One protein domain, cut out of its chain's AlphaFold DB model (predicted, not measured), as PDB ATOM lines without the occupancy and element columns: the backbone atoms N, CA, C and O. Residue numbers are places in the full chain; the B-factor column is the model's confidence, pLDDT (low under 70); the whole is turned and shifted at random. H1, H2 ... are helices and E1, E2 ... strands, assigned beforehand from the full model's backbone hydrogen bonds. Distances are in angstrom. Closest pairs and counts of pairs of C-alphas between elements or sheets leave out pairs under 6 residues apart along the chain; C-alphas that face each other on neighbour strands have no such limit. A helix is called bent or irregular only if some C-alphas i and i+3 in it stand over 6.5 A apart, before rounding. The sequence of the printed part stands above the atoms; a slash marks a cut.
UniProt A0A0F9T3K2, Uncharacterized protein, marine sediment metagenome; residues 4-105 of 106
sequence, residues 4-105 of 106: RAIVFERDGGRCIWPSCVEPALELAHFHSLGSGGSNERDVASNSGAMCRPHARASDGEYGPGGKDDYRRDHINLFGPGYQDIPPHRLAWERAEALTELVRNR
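This is residues 4 to 105 of the 106 residues of an uncharacterized protein of marine sediment metagenome (UniProt A0A0F9T3K2). A short two-strand hairpin, E1 and E2, is sandwiched between two small helices, H1 over one face and H2 over the other, while H5 passes one end of the hairpin through the inner part of the domain. H3 packs on H5 farther out, and little H4 makes a corner at the end of H3. The printed part has 102 residues, with five named helices and two named strands in the order H1 E1 E2 H2 H3 H4 H5; the sheet, E1 - E2, is antiparallel and the class is mostly helix. The whole is compact, with a radius of gyration of the C-alphas of 12.7 A and spans of 35 by 30 by 24 A.

Look first at E1, residues 26 to 29, and E2, residues 47 to 50, a hairpin whose directions differ by 146 degrees; N 26 and O 50 are 2.9 A apart, within hydrogen-bond range, and so are N 48 and O 28, at 2.9 A. From E2 go to H1, residues 4 to 10: the closest C-alphas are those of Phe 8 and Ala 49, at 5.5 A. From E1 go to H2, residues 52 to 58, where the closest C-alphas, of Ala 28 and Ala 55, are 5.3 A apart. H5, residues 90 to 103, only just touches H2 with its residues 91 to 95 alone, in 3 pairs of C-alphas within 8 A, the closest those of Ser 58 and Ala 95 at 7.5 A; at 71 degrees they are only just about perpendicular. H3, residues 66 to 78, touches H5 with its residues 74 to 78 alone, closest at the C-alphas of Leu 77 and Ala 97, 7.3 A, at a steep tilt of 45 degrees, the same way. H4, residues 80 to 84, and H3 touch only at the corner, and only just, with 3 pairs within 8 A, the closest being Ile 75 and Tyr 82 at 6.4 A between C-alphas. H1 is apart from H2, H3, H4 and H5. In H1, H2, H3 and H5 every O i to N i+4 pair is within hydrogen-bond range; H4 has 0 of 1, and 1 of 2 for O i to N i+3.

Find C-alpha 26 at (27.382, 24.309, 3.310), where E1 begins; E1 covers 9.9 A and E2 9.3 A. H1 begins at C-alpha 4, (28.884, 21.998, 11.265). H3 is 18.8 A long; H5 runs 19.9 A to C-alpha 103 at (28.611, 5.353, 8.024). H4 is irregular, but only just: C-alphas 80 and 83 are 6.9 A apart.

The two C-alphas farthest apart, of Ala 5 and Asp 84, are 36.3 A apart. The printed part has no cut. The links H1 to E1 and E1 to E2 are long; the second, residues 30 to 46, has C-alphas 5 to 19 A from the mean of the C-alphas. Mean pLDDT of the printed part is 80.6; look for values under 70 at residues 32 to 41, 62 to 65, 67 and 81.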
ATOM      1  N   ARG A   4      28.105  21.565  12.428       92.75
ATOM      2  CA  ARG A   4      28.884  21.998  11.265       92.75
ATOM      3  C   ARG A   4      30.373  21.702  11.438       92.75
ATOM      4  O   ARG A   4      30.976  21.195  10.505       92.75
ATOM      5  N   ALA A   5      30.956  22.020  12.596       93.88
ATOM      6  CA  ALA A   5      32.374  21.772  12.841       93.88
ATOM      7  C   ALA A   5      32.698  20.270  12.819       93.88
ATOM      8  O   ALA A   5      33.628  19.882  12.125       93.88
ATOM      9  N   ILE A   6      31.878  19.437  13.473       93.88
ATOM     10  CA  ILE A   6      32.035  17.970  13.479       93.88
ATOM     11  C   ILE A   6      31.995  17.409  12.052       93.88
ATOM     12  O   ILE A   6      32.848  16.617  11.659       93.88
ATOM     13  N   VAL A   7      31.011  17.834  11.261       94.12
ATOM     14  CA  VAL A   7      30.819  17.346   9.892       94.12
ATOM     15  C   VAL A   7      31.934  17.827   8.961       94.12
ATOM     16  O   VAL A   7      32.478  17.032   8.203       94.12
ATOM     17  N   PHE A   8      32.331  19.100   9.040       95.44
ATOM     18  CA  PHE A   8      33.416  19.638   8.212       95.44
ATOM     19  C   PHE A   8      34.772  19.021   8.549       95.44
ATOM     20  O   PHE A   8      35.584  18.832   7.646       95.44
ATOM     21  N   GLU A   9      35.016  18.708   9.821       94.75
ATOM     22  CA  GLU A   9      36.218  18.001  10.253       94.75
ATOM     23  C   GLU A   9      36.233  16.564   9.723       94.75
ATOM     24  O   GLU A   9      37.198  16.179   9.064       94.75
ATOM     25  N   ARG A  10      35.136  15.808   9.900       93.56
ATOM     26  CA  ARG A  10      34.985  14.446   9.354       93.56
ATOM     27  C   ARG A  10      35.199  14.406   7.840       93.56
ATOM     28  O   ARG A  10      35.859  13.508   7.326       93.56
ATOM     29  N   ASP A  11      34.644  15.380   7.127       93.62
ATOM     30  CA  ASP A  11      34.657  15.420   5.663       93.62
ATOM     31  C   ASP A  11      35.905  16.123   5.091       93.62
ATOM     32  O   ASP A  11      36.030  16.298   3.876       93.62
ATOM     33  N   GLY A  12      36.839  16.546   5.952       93.12
ATOM     34  CA  GLY A  12      38.090  17.195   5.553       93.12
ATOM     35  C   GLY A  12      37.892  18.509   4.791       93.12
ATOM     36  O   GLY A  12      38.709  18.859   3.940       93.12
ATOM     37  N   GLY A  13      36.782  19.213   5.033       93.88
ATOM     38  CA  GLY A  13      36.419  20.447   4.327       93.88
ATOM     39  C   GLY A  13      36.091  20.267   2.838       93.88
ATOM     40  O   GLY A  13      36.025  21.258   2.106       93.88
ATOM     41  N   ARG A  14      35.884  19.031   2.366       94.94
ATOM     42  CA  ARG A  14      35.561  18.718   0.965       94.94
ATOM     43  C   ARG A  14      34.112  18.291   0.818       94.94
ATOM     44  O   ARG A  14      33.506  17.783   1.757       94.94
ATOM     45  N   CYS A  15      33.555  18.486  -0.375       94.38
ATOM     46  CA  CYS A  15      32.233  17.961  -0.671       94.38
ATOM     47  C   CYS A  15      32.235  16.426  -0.601       94.38
ATOM     48  O   CYS A  15      33.069  15.775  -1.227       94.38
ATOM     49  N   ILE A  16      31.292  15.845   0.146       93.38
ATOM     50  CA  ILE A  16      31.204  14.385   0.300       93.38
ATOM     51  C   ILE A  16      30.657  13.652  -0.922       93.38
ATOM     52  O   ILE A  16      30.758  12.424  -0.986       93.38
ATOM     53  N   TRP A  17      30.042  14.378  -1.857       89.44
ATOM     54  CA  TRP A  17      29.389  13.775  -3.009       89.44
ATOM     55  C   TRP A  17      30.421  12.995  -3.832       89.44
ATOM     56  O   TRP A  17      31.501  13.531  -4.107       89.44
ATOM     57  N   PRO A  18      30.139  11.741  -4.230       85.94
ATOM     58  CA  PRO A  18      31.098  10.932  -4.964       85.94
ATOM     59  C   PRO A  18      31.638  11.648  -6.198       85.94
ATOM     60  O   PRO A  18      30.888  12.224  -6.986       85.94
ATOM     61  N   SER A  19      32.959  11.591  -6.358       84.44
ATOM     62  CA  SER A  19      33.705  12.226  -7.454       84.44
ATOM     63  C   SER A  19      33.680  13.763  -7.472       84.44
ATOM     64  O   SER A  19      34.233  14.362  -8.394       84.44
ATOM     65  N   CYS A  20      33.099  14.422  -6.465       88.44
ATOM     66  CA  CYS A  20      33.158  15.875  -6.344       88.44
ATOM     67  C   CYS A  20      34.520  16.314  -5.794       88.44
ATOM     68  O   CYS A  20      34.984  15.835  -4.757       88.44
ATOM     69  N   VAL A  21      35.172  17.242  -6.492       89.31
ATOM     70  CA  VAL A  21      36.476  17.785  -6.084       89.31
ATOM     71  C   VAL A  21      36.371  19.145  -5.396       89.31
ATOM     72  O   VAL A  21      37.370  19.615  -4.854       89.31
ATOM     73  N   GLU A  22      35.175  19.732  -5.375       93.69
ATOM     74  CA  GLU A  22      34.920  21.079  -4.872       93.69
ATOM     75  C   GLU A  22      35.024  21.174  -3.337       93.69
ATOM     76  O   GLU A  22      34.699  20.217  -2.616       93.69
ATOM     77  N   PRO A  23      35.436  22.340  -2.805       95.50
ATOM     78  CA  PRO A  23      35.415  22.591  -1.372       95.50
ATOM     79  C   PRO A  23      33.978  22.607  -0.837       95.50
ATOM     80  O   PRO A  23      33.042  23.071  -1.497       95.50
ATOM     81  N   ALA A  24      33.803  22.131   0.396       95.56
ATOM     82  CA  ALA A  24      32.525  22.247   1.078       95.56
ATOM     83  C   ALA A  24      32.297  23.685   1.553       95.56
ATOM     84  O   ALA A  24      33.169  24.320   2.144       95.56
ATOM     85  N   LEU A  25      31.086  24.187   1.328       94.88
ATOM     86  CA  LEU A  25      30.657  25.524   1.734       94.88
ATOM     87  C   LEU A  25      29.504  25.442   2.738       94.88
ATOM     88  O   LEU A  25      29.428  26.232   3.685       94.88
ATOM     89  N   GLU A  26      28.645  24.438   2.593       93.12
ATOM     90  CA  GLU A  26      27.382  24.309   3.310       93.12
ATOM     91  C   GLU A  26      27.320  22.980   4.069       93.12
ATOM     92  O   GLU A  26      27.964  21.997   3.708       93.12
ATOM     93  N   LEU A  27      26.579  22.991   5.176       92.50
ATOM     94  CA  LEU A  27      26.148  21.777   5.855       92.50
ATOM     95  C   LEU A  27      24.798  21.404   5.240       92.50
ATOM     96  O   LEU A  27      23.909  22.253   5.235       92.50
ATOM     97  N   ALA A  28      24.653  20.178   4.750       91.00
ATOM     98  CA  ALA A  28      23.408  19.693   4.162       91.00
ATOM     99  C   ALA A  28      22.921  18.443   4.896       91.00
ATOM    100  O   ALA A  28      23.717  17.545   5.183       91.00
ATOM    101  N   HIS A  29      21.620  18.393   5.185       88.94
ATOM    102  CA  HIS A  29      20.954  17.196   5.699       88.94
ATOM    103  C   HIS A  29      20.599  16.266   4.533       88.94
ATOM    104  O   HIS A  29      20.158  16.735   3.481       88.94
ATOM    105  N   PHE A  30      20.772  14.957   4.709       87.69
ATOM    106  CA  PHE A  30      20.434  13.976   3.673       87.69
ATOM    107  C   PHE A  30      18.922  13.747   3.624       87.69
ATOM    108  O   PHE A  30      18.294  13.942   2.584       87.69
ATOM    109  N   HIS A  31      18.320  13.405   4.766       84.50
ATOM    110  CA  HIS A  31      16.871  13.286   4.915       84.50
ATOM    111  C   HIS A  31      16.279  14.601   5.442       84.50
ATOM    112  O   HIS A  31      16.537  15.011   6.579       84.50
ATOM    113  N   SER A  32      15.461  15.262   4.617       69.62
ATOM    114  CA  SER A  32      14.729  16.483   4.981       69.62
ATOM    115  C   SER A  32      13.352  16.179   5.609       69.62
ATOM    116  O   SER A  32      12.852  15.055   5.531       69.62
ATOM    117  N   LEU A  33      12.695  17.194   6.199       57.25
ATOM    118  CA  LEU A  33      11.340  17.076   6.782       57.25
ATOM    119  C   LEU A  33      10.296  16.571   5.770       57.25
ATOM    120  O   LEU A  33       9.422  15.787   6.130       57.25
ATOM    121  N   GLY A  34      10.397  16.992   4.503       54.22
ATOM    122  CA  GLY A  34       9.494  16.555   3.431       54.22
ATOM    123  C   GLY A  34       9.750  15.121   2.954       54.22
ATOM    124  O   GLY A  34       8.917  14.547   2.261       54.22
ATOM    125  N   SER A  35      10.883  14.537   3.345       53.84
ATOM    126  CA  SER A  35      11.330  13.194   2.962       53.84
ATOM    127  C   SER A  35      11.189  12.177   4.100       53.84
ATOM    128  O   SER A  35      11.769  11.105   4.008       53.84
ATOM    129  N   GLY A  36      10.458  12.493   5.178       48.91
ATOM    130  CA  GLY A  36      10.258  11.585   6.319       48.91
ATOM    131  C   GLY A  36      11.293  11.695   7.449       48.91
ATOM    132  O   GLY A  36      11.301  10.851   8.341       48.91
ATOM    133  N   GLY A  37      12.150  12.726   7.458       50.12
ATOM    134  CA  GLY A  37      13.134  12.943   8.525       50.12
ATOM    135  C   GLY A  37      12.502  13.462   9.824       50.12
ATOM    136  O   GLY A  37      12.270  14.663   9.964       50.12
ATOM    137  N   SER A  38      12.227  12.569  10.781       45.59
ATOM    138  CA  SER A  38      11.850  12.917  12.167       45.59
ATOM    139  C   SER A  38      13.081  13.243  13.040       45.59
ATOM    140  O   SER A  38      14.190  12.996  12.588       45.59
ATOM    141  N   ASN A  39      12.851  13.823  14.235       45.81
ATOM    142  CA  ASN A  39      13.683  14.257  15.399       45.81
ATOM    143  C   ASN A  39      15.217  14.023  15.494       45.81
ATOM    144  O   ASN A  39      15.856  14.614  16.359       45.81
ATOM    145  N   GLU A  40      15.833  13.241  14.620       54.88
ATOM    146  CA  GLU A  40      17.268  12.963  14.510       54.88
ATOM    147  C   GLU A  40      17.932  13.812  13.405       54.88
ATOM    148  O   GLU A  40      18.971  13.446  12.867       54.88
ATOM    149  N   ARG A  41      17.343  14.958  13.027       64.81
ATOM    150  CA  ARG A  41      17.835  15.798  11.914       64.81
ATOM    151  C   ARG A  41      19.263  16.294  12.116       64.81
ATOM    152  O   ARG A  41      20.067  16.204  11.196       64.81
ATOM    153  N   ASP A  42      19.574  16.798  13.305       80.06
ATOM    154  CA  ASP A  42      20.838  17.483  13.594       80.06
ATOM    155  C   ASP A  42      21.911  16.537  14.143       80.06
ATOM    156  O   ASP A  42      22.592  16.823  15.129       80.06
ATOM    157  N   VAL A  43      22.074  15.395  13.482       87.50
ATOM    158  CA  VAL A  43      23.125  14.423  13.790       87.50
ATOM    159  C   VAL A  43      24.123  14.340  12.645       87.50
ATOM    160  O   VAL A  43      23.782  14.510  11.470       87.50
ATOM    161  N   ALA A  44      25.379  14.052  12.985       89.06
ATOM    162  CA  ALA A  44      26.447  13.954  11.997       89.06
ATOM    163  C   ALA A  44      26.180  12.840  10.970       89.06
ATOM    164  O   ALA A  44      26.516  13.006   9.805       89.06
ATOM    165  N   SER A  45      25.536  11.737  11.360       88.44
ATOM    166  CA  SER A  45      25.226  10.620  10.455       88.44
ATOM    167  C   SER A  45      24.197  10.954   9.365       88.44
ATOM    168  O   SER A  45      24.219  10.306   8.326       88.44
ATOM    169  N   ASN A  46      23.350  11.971   9.558       88.81
ATOM    170  CA  ASN A  46      22.374  12.457   8.568       88.81
ATOM    171  C   ASN A  46      22.825  13.775   7.903       88.81
ATOM    172  O   ASN A  46      22.026  14.485   7.294       88.81
ATOM    173  N   SER A  47      24.090  14.159   8.072       91.00
ATOM    174  CA  SER A  47      24.603  15.446   7.606       91.00
ATOM    175  C   SER A  47      25.937  15.296   6.887       91.00
ATOM    176  O   SER A  47      26.775  14.482   7.276       91.00
ATOM    177  N   GLY A  48      26.179  16.133   5.879       93.38
ATOM    178  CA  GLY A  48      27.430  16.162   5.120       93.38
ATOM    179  C   GLY A  48      27.896  17.573   4.785       93.38
ATOM    180  O   GLY A  48      27.091  18.498   4.650       93.38
ATOM    181  N   ALA A  49      29.209  17.735   4.645       95.69
ATOM    182  CA  ALA A  49      29.815  18.941   4.110       95.69
ATOM    183  C   ALA A  49      29.676  18.917   2.578       95.69
ATOM    184  O   ALA A  49      30.104  17.969   1.913       95.69
ATOM    185  N   MET A  50      29.041  19.936   1.997       94.06
ATOM    186  CA  MET A  50      28.732  19.970   0.565       94.06
ATOM    187  C   MET A  50      29.085  21.304  -0.088       94.06
ATOM    188  O   MET A  50      29.050  22.366   0.541       94.06
ATOM    189  N   CYS A  51      29.426  21.255  -1.376       93.44
ATOM    190  CA  CYS A  51      29.435  22.445  -2.218       93.44
ATOM    191  C   CYS A  51      27.984  22.896  -2.479       93.44
ATOM    192  O   CYS A  51      27.042  22.117  -2.328       93.44
ATOM    193  N   ARG A  52      27.792  24.155  -2.887       90.31
ATOM    194  CA  ARG A  52      26.449  24.728  -3.108       90.31
ATOM    195  C   ARG A  52      25.554  23.890  -4.038       90.31
ATOM    196  O   ARG A  52      24.407  23.660  -3.668       90.31
ATOM    197  N   PRO A  53      26.021  23.416  -5.213       86.88
ATOM    198  CA  PRO A  53      25.189  22.597  -6.097       86.88
ATOM    199  C   PRO A  53      24.676  21.316  -5.434       86.88
ATOM    200  O   PRO A  53      23.492  21.008  -5.524       86.88
ATOM    201  N   HIS A  54      25.550  20.598  -4.729       89.12
ATOM    202  CA  HIS A  54      25.201  19.333  -4.085       89.12
ATOM    203  C   HIS A  54      24.349  19.519  -2.831       89.12
ATOM    204  O   HIS A  54      23.459  18.709  -2.590       89.12
ATOM    205  N   ALA A  55      24.529  20.621  -2.097       88.88
ATOM    206  CA  ALA A  55      23.626  20.982  -1.007       88.88
ATOM    207  C   ALA A  55      22.190  21.189  -1.522       88.88
ATOM    208  O   ALA A  55      21.252  20.582  -1.014       88.88
ATOM    209  N   ARG A  56      22.033  21.943  -2.618       84.00
ATOM    210  CA  ARG A  56      20.736  22.160  -3.285       84.00
ATOM    211  C   ARG A  56      20.142  20.870  -3.838       84.00
ATOM    212  O   ARG A  56      18.957  20.613  -3.650       84.00
ATOM    213  N   ALA A  57      20.965  20.023  -4.457       82.19
ATOM    214  CA  ALA A  57      20.524  18.711  -4.916       82.19
ATOM    215  C   ALA A  57      20.014  17.848  -3.750       82.19
ATOM    216  O   ALA A  57      19.000  17.168  -3.908       82.19
ATOM    217  N   SER A  58      20.663  17.910  -2.578       81.94
ATOM    218  CA  SER A  58      20.196  17.259  -1.344       81.94
ATOM    219  C   SER A  58      18.821  17.781  -0.914       81.94
ATOM    220  O   SER A  58      17.931  16.970  -0.656       81.94
ATOM    221  N   ASP A  59      18.611  19.101  -0.976       77.12
ATOM    222  CA  ASP A  59      17.332  19.776  -0.693       77.12
ATOM    223  C   ASP A  59      16.228  19.485  -1.736       77.12
ATOM    224  O   ASP A  59      15.070  19.852  -1.545       77.12
ATOM    225  N   GLY A  60      16.553  18.796  -2.838       72.44
ATOM    226  CA  GLY A  60      15.614  18.518  -3.932       72.44
ATOM    227  C   GLY A  60      15.454  19.676  -4.921       72.44
ATOM    228  O   GLY A  60      14.536  19.661  -5.741       72.44
ATOM    229  N   GLU A  61      16.350  20.658  -4.870       73.69
ATOM    230  CA  GLU A  61      16.408  21.778  -5.801       73.69
ATOM    231  C   GLU A  61      17.334  21.471  -6.989       73.69
ATOM    232  O   GLU A  61      18.307  20.717  -6.888       73.69
ATOM    233  N   TYR A  62      17.050  22.085  -8.140       67.12
ATOM    234  CA  TYR A  62      17.941  22.006  -9.295       67.12
ATOM    235  C   TYR A  62      19.134  22.949  -9.105       67.12
ATOM    236  O   TYR A  62      18.965  24.137  -8.831       67.12
ATOM    237  N   GLY A  63      20.345  22.423  -9.294       63.16
ATOM    238  CA  GLY A  63      21.558  23.231  -9.390       63.16
ATOM    239  C   GLY A  63      21.580  24.122 -10.647       63.16
ATOM    240  O   GLY A  63      20.679  24.052 -11.486       63.16
ATOM    241  N   PRO A  64      22.629  24.946 -10.822       63.75
ATOM    242  CA  PRO A  64      22.710  25.926 -11.909       63.75
ATOM    243  C   PRO A  64      22.659  25.323 -13.325       63.75
ATOM    244  O   PRO A  64      22.180  25.996 -14.232       63.75
ATOM    245  N   GLY A  65      23.090  24.072 -13.533       64.56
ATOM    246  CA  GLY A  65      22.955  23.376 -14.823       64.56
ATOM    247  C   GLY A  65      21.649  22.597 -15.009       64.56
ATOM    248  O   GLY A  65      21.521  21.814 -15.950       64.56
ATOM    249  N   GLY A  66      20.658  22.792 -14.134       70.00
ATOM    250  CA  GLY A  66      19.309  22.261 -14.316       70.00
ATOM    251  C   GLY A  66      19.221  20.730 -14.255       70.00
ATOM    252  O   GLY A  66      19.867  20.071 -13.439       70.00
ATOM    253  N   LYS A  67      18.361  20.155 -15.105       69.75
ATOM    254  CA  LYS A  67      18.003  18.725 -15.079       69.75
ATOM    255  C   LYS A  67      19.166  17.796 -15.452       69.75
ATOM    256  O   LYS A  67      19.224  16.679 -14.939       69.75
ATOM    257  N   ASP A  68      20.076  18.236 -16.314       71.62
ATOM    258  CA  ASP A  68      21.184  17.403 -16.800       71.62
ATOM    259  C   ASP A  68      22.302  17.266 -15.761       71.62
ATOM    260  O   ASP A  68      22.816  16.165 -15.552       71.62
ATOM    261  N   ASP A  69      22.612  18.343 -15.036       70.31
ATOM    262  CA  ASP A  69      23.519  18.290 -13.885       70.31
ATOM    263  C   ASP A  69      22.949  17.392 -12.783       70.31
ATOM    264  O   ASP A  69      23.636  16.491 -12.301       70.31
ATOM    265  N   TYR A  70      21.654  17.549 -12.480       70.50
ATOM    266  CA  TYR A  70      20.948  16.669 -11.550       70.50
ATOM    267  C   TYR A  70      21.068  15.199 -11.979       70.50
ATOM    268  O   TYR A  70      21.386  14.334 -11.166       70.50
ATOM    269  N   ARG A  71      20.890  14.903 -13.272       73.06
ATOM    270  CA  ARG A  71      21.028  13.551 -13.829       73.06
ATOM    271  C   ARG A  71      22.431  12.974 -13.625       73.06
ATOM    272  O   ARG A  71      22.563  11.840 -13.165       73.06
ATOM    273  N   ARG A  72      23.468  13.741 -13.971       74.31
ATOM    274  CA  ARG A  72      24.876  13.332 -13.851       74.31
ATOM    275  C   ARG A  72      25.248  13.031 -12.401       74.31
ATOM    276  O   ARG A  72      25.887  12.016 -12.138       74.31
ATOM    277  N   ASP A  73      24.799  13.861 -11.467       74.81
ATOM    278  CA  ASP A  73      25.081  13.675 -10.044       74.81
ATOM    279  C   ASP A  73      24.444  12.401  -9.479       74.81
ATOM    280  O   ASP A  73      25.054  11.734  -8.642       74.81
ATOM    281  N   HIS A  74      23.262  12.017  -9.976       73.94
ATOM    282  CA  HIS A  74      22.619  10.753  -9.607       73.94
ATOM    283  C   HIS A  74      23.351   9.549 -10.217       73.94
ATOM    284  O   HIS A  74      23.549   8.555  -9.525       73.94
ATOM    285  N   ILE A  75      23.846   9.639 -11.458       76.31
ATOM    286  CA  ILE A  75      24.708   8.590 -12.037       76.31
ATOM    287  C   ILE A  75      25.971   8.394 -11.193       76.31
ATOM    288  O   ILE A  75      26.356   7.260 -10.929       76.31
ATOM    289  N   ASN A  76      26.604   9.479 -10.749       72.94
ATOM    290  CA  ASN A  76      27.810   9.393  -9.924       72.94
ATOM    291  C   ASN A  76      27.544   8.757  -8.551       72.94
ATOM    292  O   ASN A  76      28.435   8.118  -7.998       72.94
ATOM    293  N   LEU A  77      26.338   8.940  -8.004       73.44
ATOM    294  CA  LEU A  77      25.958   8.434  -6.686       73.44
ATOM    295  C   LEU A  77      25.511   6.963  -6.716       73.44
ATOM    296  O   LEU A  77      25.902   6.182  -5.858       73.44
ATOM    297  N   PHE A  78      24.694   6.590  -7.700       71.19
ATOM    298  CA  PHE A  78      24.016   5.288  -7.762       71.19
ATOM    299  C   PHE A  78      24.529   4.371  -8.879       71.19
ATOM    300  O   PHE A  78      24.112   3.220  -8.988       71.19
ATOM    301  N   GLY A  79      25.381   4.886  -9.765       74.44
ATOM    302  CA  GLY A  79      25.698   4.242 -11.033       74.44
ATOM    303  C   GLY A  79      24.585   4.403 -12.084       74.44
ATOM    304  O   GLY A  79      23.572   5.071 -11.860       74.44
ATOM    305  N   PRO A  80      24.748   3.790 -13.271       72.88
ATOM    306  CA  PRO A  80      23.811   3.950 -14.387       72.88
ATOM    307  C   PRO A  80      22.400   3.397 -14.112       72.88
ATOM    308  O   PRO A  80      21.452   3.847 -14.755       72.88
ATOM    309  N   GLY A  81      22.247   2.488 -13.139       68.25
ATOM    310  CA  GLY A  81      20.964   1.883 -12.746       68.25
ATOM    311  C   GLY A  81      20.000   2.825 -12.013       68.25
ATOM    312  O   GLY A  81      18.856   2.463 -11.769       68.25
ATOM    313  N   TYR A  82      20.404   4.061 -11.697       74.69
ATOM    314  CA  TYR A  82      19.524   5.031 -11.027       74.69
ATOM    315  C   TYR A  82      18.245   5.353 -11.825       74.69
ATOM    316  O   TYR A  82      17.271   5.840 -11.257       74.69
ATOM    317  N   GLN A  83      18.241   5.101 -13.140       72.06
ATOM    318  CA  GLN A  83      17.069   5.292 -14.001       72.06
ATOM    319  C   GLN A  83      15.926   4.329 -13.658       72.06
ATOM    320  O   GLN A  83      14.775   4.636 -13.962       72.06
ATOM    321  N   ASP A  84      16.238   3.213 -12.995       77.88
ATOM    322  CA  ASP A  84      15.260   2.228 -12.535       77.88
ATOM    323  C   ASP A  84      14.617   2.638 -11.197       77.88
ATOM    324  O   ASP A  84      13.600   2.073 -10.790       77.88
ATOM    325  N   ILE A  85      15.173   3.650 -10.513       74.75
ATOM    326  CA  ILE A  85      14.606   4.194  -9.280       74.75
ATOM    327  C   ILE A  85      13.376   5.038  -9.645       74.75
ATOM    328  O   ILE A  85      13.495   6.017 -10.390       74.75
ATOM    329  N   PRO A  86      12.184   4.731  -9.097       76.88
ATOM    330  CA  PRO A  86      10.998   5.533  -9.350       76.88
ATOM    331  C   PRO A  86      11.244   7.009  -8.990       76.88
ATOM    332  O   PRO A  86      11.769   7.279  -7.907       76.88
ATOM    333  N   PRO A  87      10.815   7.988  -9.814       71.31
ATOM    334  CA  PRO A  87      11.110   9.406  -9.573       71.31
ATOM    335  C   PRO A  87      10.703   9.905  -8.181       71.31
ATOM    336  O   PRO A  87      11.391  10.732  -7.592       71.31
ATOM    337  N   HIS A  88       9.616   9.360  -7.627       72.25
ATOM    338  CA  HIS A  88       9.124   9.695  -6.291       72.25
ATOM    339  C   HIS A  88       9.984   9.127  -5.143       72.25
ATOM    340  O   HIS A  88       9.844   9.582  -4.013       72.25
ATOM    341  N   ARG A  89      10.857   8.144  -5.405       78.75
ATOM    342  CA  ARG A  89      11.793   7.560  -4.422       78.75
ATOM    343  C   ARG A  89      13.208   8.106  -4.530       78.75
ATOM    344  O   ARG A  89      13.980   7.960  -3.596       78.75
ATOM    345  N   LEU A  90      13.545   8.755  -5.639       78.44
ATOM    346  CA  LEU A  90      14.917   9.144  -5.954       78.44
ATOM    347  C   LEU A  90      15.587   9.993  -4.860       78.44
ATOM    348  O   LEU A  90      16.755   9.784  -4.545       78.44
ATOM    349  N   ALA A  91      14.840  10.917  -4.250       79.38
ATOM    350  CA  ALA A  91      15.342  11.733  -3.145       79.38
ATOM    351  C   ALA A  91      15.625  10.909  -1.876       79.38
ATOM    352  O   ALA A  91      16.628  11.150  -1.211       79.38
ATOM    353  N   TRP A  92      14.770   9.926  -1.572       83.06
ATOM    354  CA  TRP A  92      14.953   9.016  -0.439       83.06
ATOM    355  C   TRP A  92      16.180   8.124  -0.641       83.06
ATOM    356  O   TRP A  92      17.064   8.108   0.204       83.06
ATOM    357  N   GLU A  93      16.283   7.457  -1.793       83.75
ATOM    358  CA  GLU A  93      17.427   6.585  -2.101       83.75
ATOM    359  C   GLU A  93      18.752   7.359  -2.061       83.75
ATOM    360  O   GLU A  93      19.778   6.838  -1.631       83.75
ATOM    361  N   ARG A  94      18.743   8.639  -2.466       86.19
ATOM    362  CA  ARG A  94      19.944   9.492  -2.434       86.19
ATOM    363  C   ARG A  94      20.378   9.715  -1.003       86.19
ATOM    364  O   ARG A  94      21.568   9.653  -0.701       86.19
ATOM    365  N   ALA A  95      19.409  10.022  -0.154       86.25
ATOM    366  CA  ALA A  95      19.651  10.270   1.245       86.25
ATOM    367  C   ALA A  95      20.194   9.013   1.948       86.25
ATOM    368  O   ALA A  95      21.182   9.115   2.677       86.25
ATOM    369  N   GLU A  96      19.661   7.831   1.627       87.56
ATOM    370  CA  GLU A  96      20.181   6.543   2.112       87.56
ATOM    371  C   GLU A  96      21.620   6.292   1.637       87.56
ATOM    372  O   GLU A  96      22.494   5.979   2.443       87.56
ATOM    373  N   ALA A  97      21.912   6.508   0.349       87.75
ATOM    374  CA  ALA A  97      23.254   6.317  -0.202       87.75
ATOM    375  C   ALA A  97      24.298   7.250   0.441       87.75
ATOM    376  O   ALA A  97      25.416   6.828   0.742       87.75
ATOM    377  N   LEU A  98      23.940   8.515   0.683       88.88
ATOM    378  CA  LEU A  98      24.813   9.475   1.367       88.88
ATOM    379  C   LEU A  98      25.000   9.127   2.850       88.88
ATOM    380  O   LEU A  98      26.118   9.214   3.360       88.88
ATOM    381  N   THR A  99      23.935   8.687   3.521       89.19
ATOM    382  CA  THR A  99      23.991   8.205   4.908       89.19
ATOM    383  C   THR A  99      24.935   7.010   5.026       89.19
ATOM    384  O   THR A  99      25.811   6.990   5.890       89.19
ATOM    385  N   GLU A 100      24.808   6.036   4.129       88.88
ATOM    386  CA  GLU A 100      25.645   4.838   4.108       88.88
ATOM    387  C   GLU A 100      27.110   5.163   3.784       88.88
ATOM    388  O   GLU A 100      28.033   4.645   4.415       88.88
ATOM    389  N   LEU A 101      27.349   6.093   2.855       87.81
ATOM    390  CA  LEU A 101      28.691   6.590   2.553       87.81
ATOM    391  C   LEU A 101      29.360   7.221   3.779       87.81
ATOM    392  O   LEU A 101      30.561   7.045   3.977       87.81
ATOM    393  N   VAL A 102      28.602   7.944   4.603       89.50
ATOM    394  CA  VAL A 102      29.106   8.514   5.856       89.50
ATOM    395  C   VAL A 102      29.360   7.435   6.906       89.50
ATOM    396  O   VAL A 102      30.404   7.475   7.554       89.50
ATOM    397  N   ARG A 103      28.456   6.460   7.062       85.56
ATOM    398  CA  ARG A 103      28.611   5.353   8.024       85.56
ATOM    399  C   ARG A 103      29.863   4.519   7.762       85.56
ATOM    400  O   ARG A 103      30.530   4.126   8.705       85.56
ATOM    401  N   ASN A 104      30.221   4.308   6.497       83.56
ATOM    402  CA  ASN A 104      31.423   3.555   6.119       83.56
ATOM    403  C   ASN A 104      32.741   4.338   6.289       83.56
ATOM    404  O   ASN A 104      33.814   3.793   6.032       83.56
ATOM    405  N   ARG A 105      32.681   5.621   6.673       75.69
ATOM    406  CA  ARG A 105      33.858   6.481   6.911       75.69
ATOM    407  C   ARG A 105      34.173   6.692   8.394       75.69
ATOM    408  O   ARG A 105      35.220   7.262   8.694       75.69
TER     409      ARG A 105